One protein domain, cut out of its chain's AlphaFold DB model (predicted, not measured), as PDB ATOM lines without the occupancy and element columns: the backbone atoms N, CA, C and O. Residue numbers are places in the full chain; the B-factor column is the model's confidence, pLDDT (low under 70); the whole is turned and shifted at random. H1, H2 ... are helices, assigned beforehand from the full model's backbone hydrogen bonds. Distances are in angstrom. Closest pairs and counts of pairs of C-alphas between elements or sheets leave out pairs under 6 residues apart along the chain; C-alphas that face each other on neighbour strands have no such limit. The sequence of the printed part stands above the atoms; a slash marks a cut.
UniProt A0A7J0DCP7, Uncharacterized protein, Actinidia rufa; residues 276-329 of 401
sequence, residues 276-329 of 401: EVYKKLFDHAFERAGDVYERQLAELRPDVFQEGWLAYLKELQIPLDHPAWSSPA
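Overview. This is residues 276 to 329 of the 401 residues of an uncharacterized protein of Actinidia rufa (UniProt A0A7J0DCP7). Two helices meet at their ends as a lopsided V, the long H1 making one arm and the shorter H2 the other; residues 276 to 293 of H1 stick out. After H2, a stretch with no named element, residues 316 to 329, folds back beside H2. The printed part has 54 residues with two named helices, H1 then H2, and no named strand: all helix. It is loose, with a radius of gyration of the C-alphas of 14.5 A, and flat, spanning 43 by 26 by 14 A.

Along the chain. H1, residues 276 to 300, begins at C-alpha (-17.272, -69.905, -26.293) and measures 35.3 A. H2, residues 302 to 315, measures 19.8 A and ends at C-alpha (-21.548, -38.689, -28.162).

Arrangement. H1 and H2 touch only at the corner by their tight link; their closest C-alphas, of Ala 298 and Phe 305, are 5.3 A apart. They run opposite ways at a steep tilt of 56 degrees. In H1 and H2 every O i to N i+4 pair is within hydrogen-bond range.

Size, cuts and confidence. The C-alphas farthest apart, of Val 277 and Asp 321, are 43.1 A apart. The printed part has no cut. Residues 289, 328 and 329 have pLDDT under 70.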
ATOM      1  N   GLU A 276     -18.213 -70.745 -25.540       71.56
ATOM      2  CA  GLU A 276     -17.272 -69.905 -26.293       71.56
ATOM      3  C   GLU A 276     -17.522 -70.006 -27.798       71.56
ATOM      4  O   GLU A 276     -17.419 -69.014 -28.518       71.56
ATOM      5  N   VAL A 277     -17.924 -71.190 -28.268       71.12
ATOM      6  CA  VAL A 277     -18.350 -71.405 -29.658       71.12
ATOM      7  C   VAL A 277     -19.615 -70.604 -29.963       71.12
ATOM      8  O   VAL A 277     -19.685 -69.936 -30.991       71.12
ATOM      9  N   TYR A 278     -20.590 -70.604 -29.048       70.94
ATOM     10  CA  TYR A 278     -21.805 -69.804 -29.198       70.94
ATOM     11  C   TYR A 278     -21.509 -68.313 -29.156       70.94
ATOM     12  O   TYR A 278     -22.057 -67.592 -29.974       70.94
ATOM     13  N   LYS A 279     -20.616 -67.864 -28.272       75.06
ATOM     14  CA  LYS A 279     -20.181 -66.472 -28.194       75.06
ATOM     15  C   LYS A 279     -19.525 -66.034 -29.501       75.06
ATOM     16  O   LYS A 279     -19.976 -65.069 -30.091       75.06
ATOM     17  N   LYS A 280     -18.560 -66.795 -30.030       74.81
ATOM     18  CA  LYS A 280     -17.920 -66.484 -31.321       74.81
ATOM     19  C   LYS A 280     -18.915 -66.465 -32.484       74.81
ATOM     20  O   LYS A 280     -18.842 -65.580 -33.329       74.81
ATOM     21  N   LEU A 281     -19.843 -67.424 -32.532       71.81
ATOM     22  CA  LEU A 281     -20.879 -67.463 -33.566       71.81
ATOM     23  C   LEU A 281     -21.870 -66.301 -33.435       71.81
ATOM     24  O   LEU A 281     -22.245 -65.724 -34.452       71.81
ATOM     25  N   PHE A 282     -22.282 -65.952 -32.213       72.38
ATOM     26  CA  PHE A 282     -23.177 -64.827 -31.959       72.38
ATOM     27  C   PHE A 282     -22.503 -63.495 -32.246       72.38
ATOM     28  O   PHE A 282     -23.103 -62.696 -32.948       72.38
ATOM     29  N   ASP A 283     -21.279 -63.277 -31.771       76.44
ATOM     30  CA  ASP A 283     -20.526 -62.044 -31.998       76.44
ATOM     31  C   ASP A 283     -20.323 -61.836 -33.509       76.44
ATOM     32  O   ASP A 283     -20.688 -60.796 -34.048       76.44
ATOM     33  N   HIS A 284     -19.910 -62.876 -34.241       74.06
ATOM     34  CA  HIS A 284     -19.740 -62.799 -35.694       74.06
ATOM     35  C   HIS A 284     -21.068 -62.618 -36.459       74.06
ATOM     36  O   HIS A 284     -21.130 -61.918 -37.474       74.06
ATOM     37  N   ALA A 285     -22.154 -63.257 -36.013       70.38
ATOM     38  CA  ALA A 285     -23.477 -63.060 -36.608       70.38
ATOM     39  C   ALA A 285     -24.044 -61.667 -36.296       70.38
ATOM     40  O   ALA A 285     -24.711 -61.084 -37.148       70.38
ATOM     41  N   PHE A 286     -23.770 -61.139 -35.104       71.50
ATOM     42  CA  PHE A 286     -24.190 -59.819 -34.653       71.50
ATOM     43  C   PHE A 286     -23.448 -58.720 -35.410       71.50
ATOM     44  O   PHE A 286     -24.100 -57.817 -35.921       71.50
ATOM     45  N   GLU A 287     -22.132 -58.849 -35.586       74.94
ATOM     46  CA  GLU A 287     -21.328 -57.959 -36.434       74.94
ATOM     47  C   GLU A 287     -21.863 -57.949 -37.873       74.94
ATOM     48  O   GLU A 287     -22.210 -56.896 -38.407       74.94
ATOM     49  N   ARG A 288     -22.077 -59.126 -38.482       71.75
ATOM     50  CA  ARG A 288     -22.667 -59.197 -39.832       71.75
ATOM     51  C   ARG A 288     -24.075 -58.612 -39.911       71.75
ATOM     52  O   ARG A 288     -24.419 -58.009 -40.925       71.75
ATOM     53  N   ALA A 289     -24.919 -58.844 -38.908       69.94
ATOM     54  CA  ALA A 289     -26.290 -58.344 -38.907       69.94
ATOM     55  C   ALA A 289     -26.340 -56.824 -38.698       69.94
ATOM     56  O   ALA A 289     -27.133 -56.160 -39.366       69.94
ATOM     57  N   GLY A 290     -25.476 -56.282 -37.835       72.38
ATOM     58  CA  GLY A 290     -25.283 -54.847 -37.636       72.38
ATOM     59  C   GLY A 290     -24.849 -54.166 -38.929       72.38
ATOM     60  O   GLY A 290     -25.539 -53.269 -39.407       72.38
ATOM     61  N   ASP A 291     -23.817 -54.700 -39.585       72.50
ATOM     62  CA  ASP A 291     -23.308 -54.167 -40.852       72.50
ATOM     63  C   ASP A 291     -24.355 -54.156 -41.971       72.50
ATOM     64  O   ASP A 291     -24.338 -53.291 -42.851       72.50
ATOM     65  N   VAL A 292     -25.234 -55.161 -42.008       72.81
ATOM     66  CA  VAL A 292     -26.305 -55.253 -43.008       72.81
ATOM     67  C   VAL A 292     -27.450 -54.304 -42.660       72.81
ATOM     68  O   VAL A 292     -27.984 -53.656 -43.560       72.81
ATOM     69  N   TYR A 293     -27.811 -54.185 -41.381       74.06
ATOM     70  CA  TYR A 293     -28.853 -53.265 -40.927       74.06
ATOM     71  C   TYR A 293     -28.453 -51.804 -41.145       74.06
ATOM     72  O   TYR A 293     -29.233 -51.042 -41.712       74.06
ATOM     73  N   GLU A 294     -27.233 -51.419 -40.769       70.62
ATOM     74  CA  GLU A 294     -26.722 -50.061 -40.968       70.62
ATOM     75  C   GLU A 294     -26.625 -49.710 -42.454       70.62
ATOM     76  O   GLU A 294     -27.047 -48.625 -42.858       70.62
ATOM     77  N   ARG A 295     -26.193 -50.660 -43.298       74.31
ATOM     78  CA  ARG A 295     -26.221 -50.493 -44.759       74.31
ATOM     79  C   ARG A 295     -27.633 -50.291 -45.300       74.31
ATOM     80  O   ARG A 295     -27.855 -49.372 -46.085       74.31
ATOM     81  N   GLN A 296     -28.597 -51.106 -44.873       73.69
ATOM     82  CA  GLN A 296     -29.994 -50.967 -45.301       73.69
ATOM     83  C   GLN A 296     -30.622 -49.660 -44.803       73.69
ATOM     84  O   GLN A 296     -31.419 -49.052 -45.517       73.69
ATOM     85  N   LEU A 297     -30.271 -49.207 -43.597       70.75
ATOM     86  CA  LEU A 297     -30.758 -47.950 -43.041       70.75
ATOM     87  C   LEU A 297     -30.203 -46.749 -43.819       70.75
ATOM     88  O   LEU A 297     -30.970 -45.847 -44.159       70.75
ATOM     89  N   ALA A 298     -28.911 -46.778 -44.160       70.56
ATOM     90  CA  ALA A 298     -28.259 -45.763 -44.982       70.56
ATOM     91  C   ALA A 298     -28.848 -45.687 -46.403       70.56
ATOM     92  O   ALA A 298     -29.037 -44.592 -46.930       70.56
ATOM     93  N   GLU A 299     -29.183 -46.832 -47.007       75.62
ATOM     94  CA  GLU A 299     -29.744 -46.893 -48.364       75.62
ATOM     95  C   GLU A 299     -31.226 -46.484 -48.413       75.62
ATOM     96  O   GLU A 299     -31.646 -45.749 -49.309       75.62
ATOM     97  N   LEU A 300     -32.035 -46.929 -47.446       71.75
ATOM     98  CA  LEU A 300     -33.481 -46.689 -47.454       71.75
ATOM     99  C   LEU A 300     -33.871 -45.325 -46.877       71.75
ATOM    100  O   LEU A 300     -34.903 -44.777 -47.273       71.75
ATOM    101  N   ARG A 301     -33.110 -44.798 -45.907       82.19
ATOM    102  CA  ARG A 301     -33.419 -43.543 -45.198       82.19
ATOM    103  C   ARG A 301     -32.143 -42.751 -44.866       82.19
ATOM    104  O   ARG A 301     -31.779 -42.661 -43.692       82.19
ATOM    105  N   PRO A 302     -31.505 -42.124 -45.871       78.81
ATOM    106  CA  PRO A 302     -30.239 -41.412 -45.692       78.81
ATOM    107  C   PRO A 302     -30.333 -40.268 -44.672       78.81
ATOM    108  O   PRO A 302     -29.406 -40.085 -43.892       78.81
ATOM    109  N   ASP A 303     -31.468 -39.566 -44.607       78.81
ATOM    110  CA  ASP A 303     -31.671 -38.463 -43.657       78.81
ATOM    111  C   ASP A 303     -31.638 -38.952 -42.197       78.81
ATOM    112  O   ASP A 303     -30.979 -38.362 -41.345       78.81
ATOM    113  N   VAL A 304     -32.293 -40.087 -41.915       79.75
ATOM    114  CA  VAL A 304     -32.335 -40.691 -40.570       79.75
ATOM    115  C   VAL A 304     -30.969 -41.257 -40.189       79.75
ATOM    116  O   VAL A 304     -30.544 -41.137 -39.041       79.75
ATOM    117  N   PHE A 305     -30.266 -41.857 -41.151       79.44
ATOM    118  CA  PHE A 305     -28.905 -42.339 -40.944       79.44
ATOM    119  C   PHE A 305     -27.940 -41.183 -40.647       79.44
ATOM    120  O   PHE A 305     -27.139 -41.281 -39.724       79.44
ATOM    121  N   GLN A 306     -28.046 -40.065 -41.371       82.31
ATOM    122  CA  GLN A 306     -27.213 -38.886 -41.151       82.31
ATOM    123  C   GLN A 306     -27.470 -38.246 -39.779       82.31
ATOM    124  O   GLN A 306     -26.517 -37.876 -39.095       82.31
ATOM    125  N   GLU A 307     -28.727 -38.145 -39.344       84.56
ATOM    126  CA  GLU A 307     -29.064 -37.675 -37.994       84.56
ATOM    127  C   GLU A 307     -28.487 -38.594 -36.906       84.56
ATOM    128  O   GLU A 307     -27.892 -38.106 -35.942       84.56
ATOM    129  N   GLY A 308     -28.605 -39.915 -37.081       83.19
ATOM    130  CA  GLY A 308     -28.016 -40.904 -36.174       83.19
ATOM    131  C   GLY A 308     -26.488 -40.831 -36.129       83.19
ATOM    132  O   GLY A 308     -25.900 -40.821 -35.051       83.19
ATOM    133  N   TRP A 309     -25.847 -40.686 -37.289       82.19
ATOM    134  CA  TRP A 309     -24.400 -40.528 -37.413       82.19
ATOM    135  C   TRP A 309     -23.893 -39.264 -36.709       82.19
ATOM    136  O   TRP A 309     -22.932 -39.318 -35.945       82.19
ATOM    137  N   LEU A 310     -24.567 -38.125 -36.892       86.00
ATOM    138  CA  LEU A 310     -24.211 -36.875 -36.214       86.00
ATOM    139  C   LEU A 310     -24.424 -36.956 -34.695       86.00
ATOM    140  O   LEU A 310     -23.641 -36.382 -33.936       86.00
ATOM    141  N   ALA A 311     -25.460 -37.667 -34.240       87.25
ATOM    142  CA  ALA A 311     -25.671 -37.926 -32.819       87.25
ATOM    143  C   ALA A 311     -24.536 -38.783 -32.230       87.25
ATOM    144  O   ALA A 311     -24.027 -38.456 -31.160       87.25
ATOM    145  N   TYR A 312     -24.089 -39.801 -32.968       82.88
ATOM    146  CA  TYR A 312     -22.974 -40.665 -32.583       82.88
ATOM    147  C   TYR A 312     -21.638 -39.909 -32.513       82.88
ATOM    148  O   TYR A 312     -20.943 -39.967 -31.500       82.88
ATOM    149  N   LEU A 313     -21.307 -39.101 -33.531       85.94
ATOM    150  CA  LEU A 313     -20.109 -38.246 -33.516       85.94
ATOM    151  C   LEU A 313     -20.109 -37.260 -32.337       85.94
ATOM    152  O   LEU A 313     -19.060 -36.971 -31.759       85.94
ATOM    153  N   LYS A 314     -21.293 -36.756 -31.966       90.00
ATOM    154  CA  LYS A 314     -21.469 -35.881 -30.804       90.00
ATOM    155  C   LYS A 314     -21.239 -36.620 -29.484       90.00
ATOM    156  O   LYS A 314     -20.637 -36.046 -28.581       90.00
ATOM    157  N   GLU A 315     -21.722 -37.854 -29.359       89.75
ATOM    158  CA  GLU A 315     -21.548 -38.689 -28.162       89.75
ATOM    159  C   GLU A 315     -20.079 -39.071 -27.942       89.75
ATOM    160  O   GLU A 315     -19.589 -39.007 -26.816       89.75
ATOM    161  N   LEU A 316     -19.350 -39.332 -29.031       88.31
ATOM    162  CA  LEU A 316     -17.901 -39.549 -29.024       88.31
ATOM    163  C   LEU A 316     -17.070 -38.275 -28.786       88.31
ATOM    164  O   LEU A 316     -15.846 -38.351 -28.736       88.31
ATOM    165  N   GLN A 317     -17.710 -37.109 -28.643       92.88
ATOM    166  CA  GLN A 317     -17.057 -35.815 -28.401       92.88
ATOM    167  C   GLN A 317     -16.016 -35.434 -29.468       92.88
ATOM    168  O   GLN A 317     -15.033 -34.751 -29.181       92.88
ATOM    169  N   ILE A 318     -16.242 -35.845 -30.718       87.69
ATOM    170  CA  ILE A 318     -15.319 -35.544 -31.814       87.69
ATOM    171  C   ILE A 318     -15.344 -34.027 -32.097       87.69
ATOM    172  O   ILE A 318     -16.430 -33.469 -32.297       87.69
ATOM    173  N   PRO A 319     -14.182 -33.343 -32.155       90.00
ATOM    174  CA  PRO A 319     -14.099 -31.909 -32.434       90.00
ATOM    175  C   PRO A 319     -14.842 -31.502 -33.714       90.00
ATOM    176  O   PRO A 319     -14.818 -32.225 -34.708       90.00
ATOM    177  N   LEU A 320     -15.517 -30.346 -33.700       89.25
ATOM    178  CA  LEU A 320     -16.379 -29.874 -34.802       89.25
ATOM    179  C   LEU A 320     -15.625 -29.607 -36.116       89.25
ATOM    180  O   LEU A 320     -16.235 -29.551 -37.181       89.25
ATOM    181  N   ASP A 321     -14.314 -29.410 -36.038       90.25
ATOM    182  CA  ASP A 321     -13.394 -29.239 -37.161       90.25
ATOM    183  C   ASP A 321     -12.921 -30.571 -37.764       90.25
ATOM    184  O   ASP A 321     -12.288 -30.576 -38.821       90.25
ATOM    185  N   HIS A 322     -13.271 -31.707 -37.152       86.75
ATOM    186  CA  HIS A 322     -12.912 -33.019 -37.668       86.75
ATOM    187  C   HIS A 322     -13.633 -33.305 -39.005       86.75
ATOM    188  O   HIS A 322     -14.856 -33.138 -39.105       86.75
ATOM    189  N   PRO A 323     -12.928 -33.808 -40.037       83.25
ATOM    190  CA  PRO A 323     -13.495 -34.026 -41.373       83.25
ATOM    191  C   PRO A 323     -14.688 -35.001 -41.397       83.25
ATOM    192  O   PRO A 323     -15.500 -34.961 -42.320       83.25
ATOM    193  N   ALA A 324     -14.860 -35.830 -40.360       81.00
ATOM    194  CA  ALA A 324     -16.022 -36.716 -40.212       81.00
ATOM    195  C   ALA A 324     -17.372 -35.972 -40.124       81.00
ATOM    196  O   ALA A 324     -18.391 -36.543 -40.509       81.00
ATOM    197  N   TRP A 325     -17.389 -34.709 -39.672       81.50
ATOM    198  CA  TRP A 325     -18.602 -33.878 -39.611       81.50
ATOM    199  C   TRP A 325     -19.053 -33.363 -40.980       81.50
ATOM    200  O   TRP A 325     -20.227 -33.047 -41.171       81.50
ATOM    201  N   SER A 326     -18.115 -33.239 -41.920       80.50
ATOM    202  CA  SER A 326     -18.349 -32.695 -43.261       80.50
ATOM    203  C   SER A 326     -18.316 -33.758 -44.358       80.50
ATOM    204  O   SER A 326     -18.718 -33.471 -45.487       80.50
ATOM    205  N   SER A 327     -17.917 -34.994 -44.040       74.88
ATOM    206  CA  SER A 327     -18.105 -36.120 -44.947       74.88
ATOM    207  C   SER A 327     -19.607 -36.387 -45.100       74.88
ATOM    208  O   SER A 327     -20.267 -36.687 -44.099       74.88
ATOM    209  N   PRO A 328     -20.181 -36.337 -46.321       64.88
ATOM    210  CA  PRO A 328     -21.453 -37.008 -46.554       64.88
ATOM    211  C   PRO A 328     -21.265 -38.463 -46.117       64.88
ATOM    212  O   PRO A 328     -20.158 -38.991 -46.277       64.88
ATOM    213  N   ALA A 329     -22.291 -39.054 -45.493       61.09
ATOM    214  CA  ALA A 329     -22.272 -40.426 -44.981       61.09
ATOM    215  C   ALA A 329     -21.394 -41.318 -45.877       61.09
ATOM    216  O   ALA A 329     -21.570 -41.246 -47.101       61.09
TER     217      ALA A 329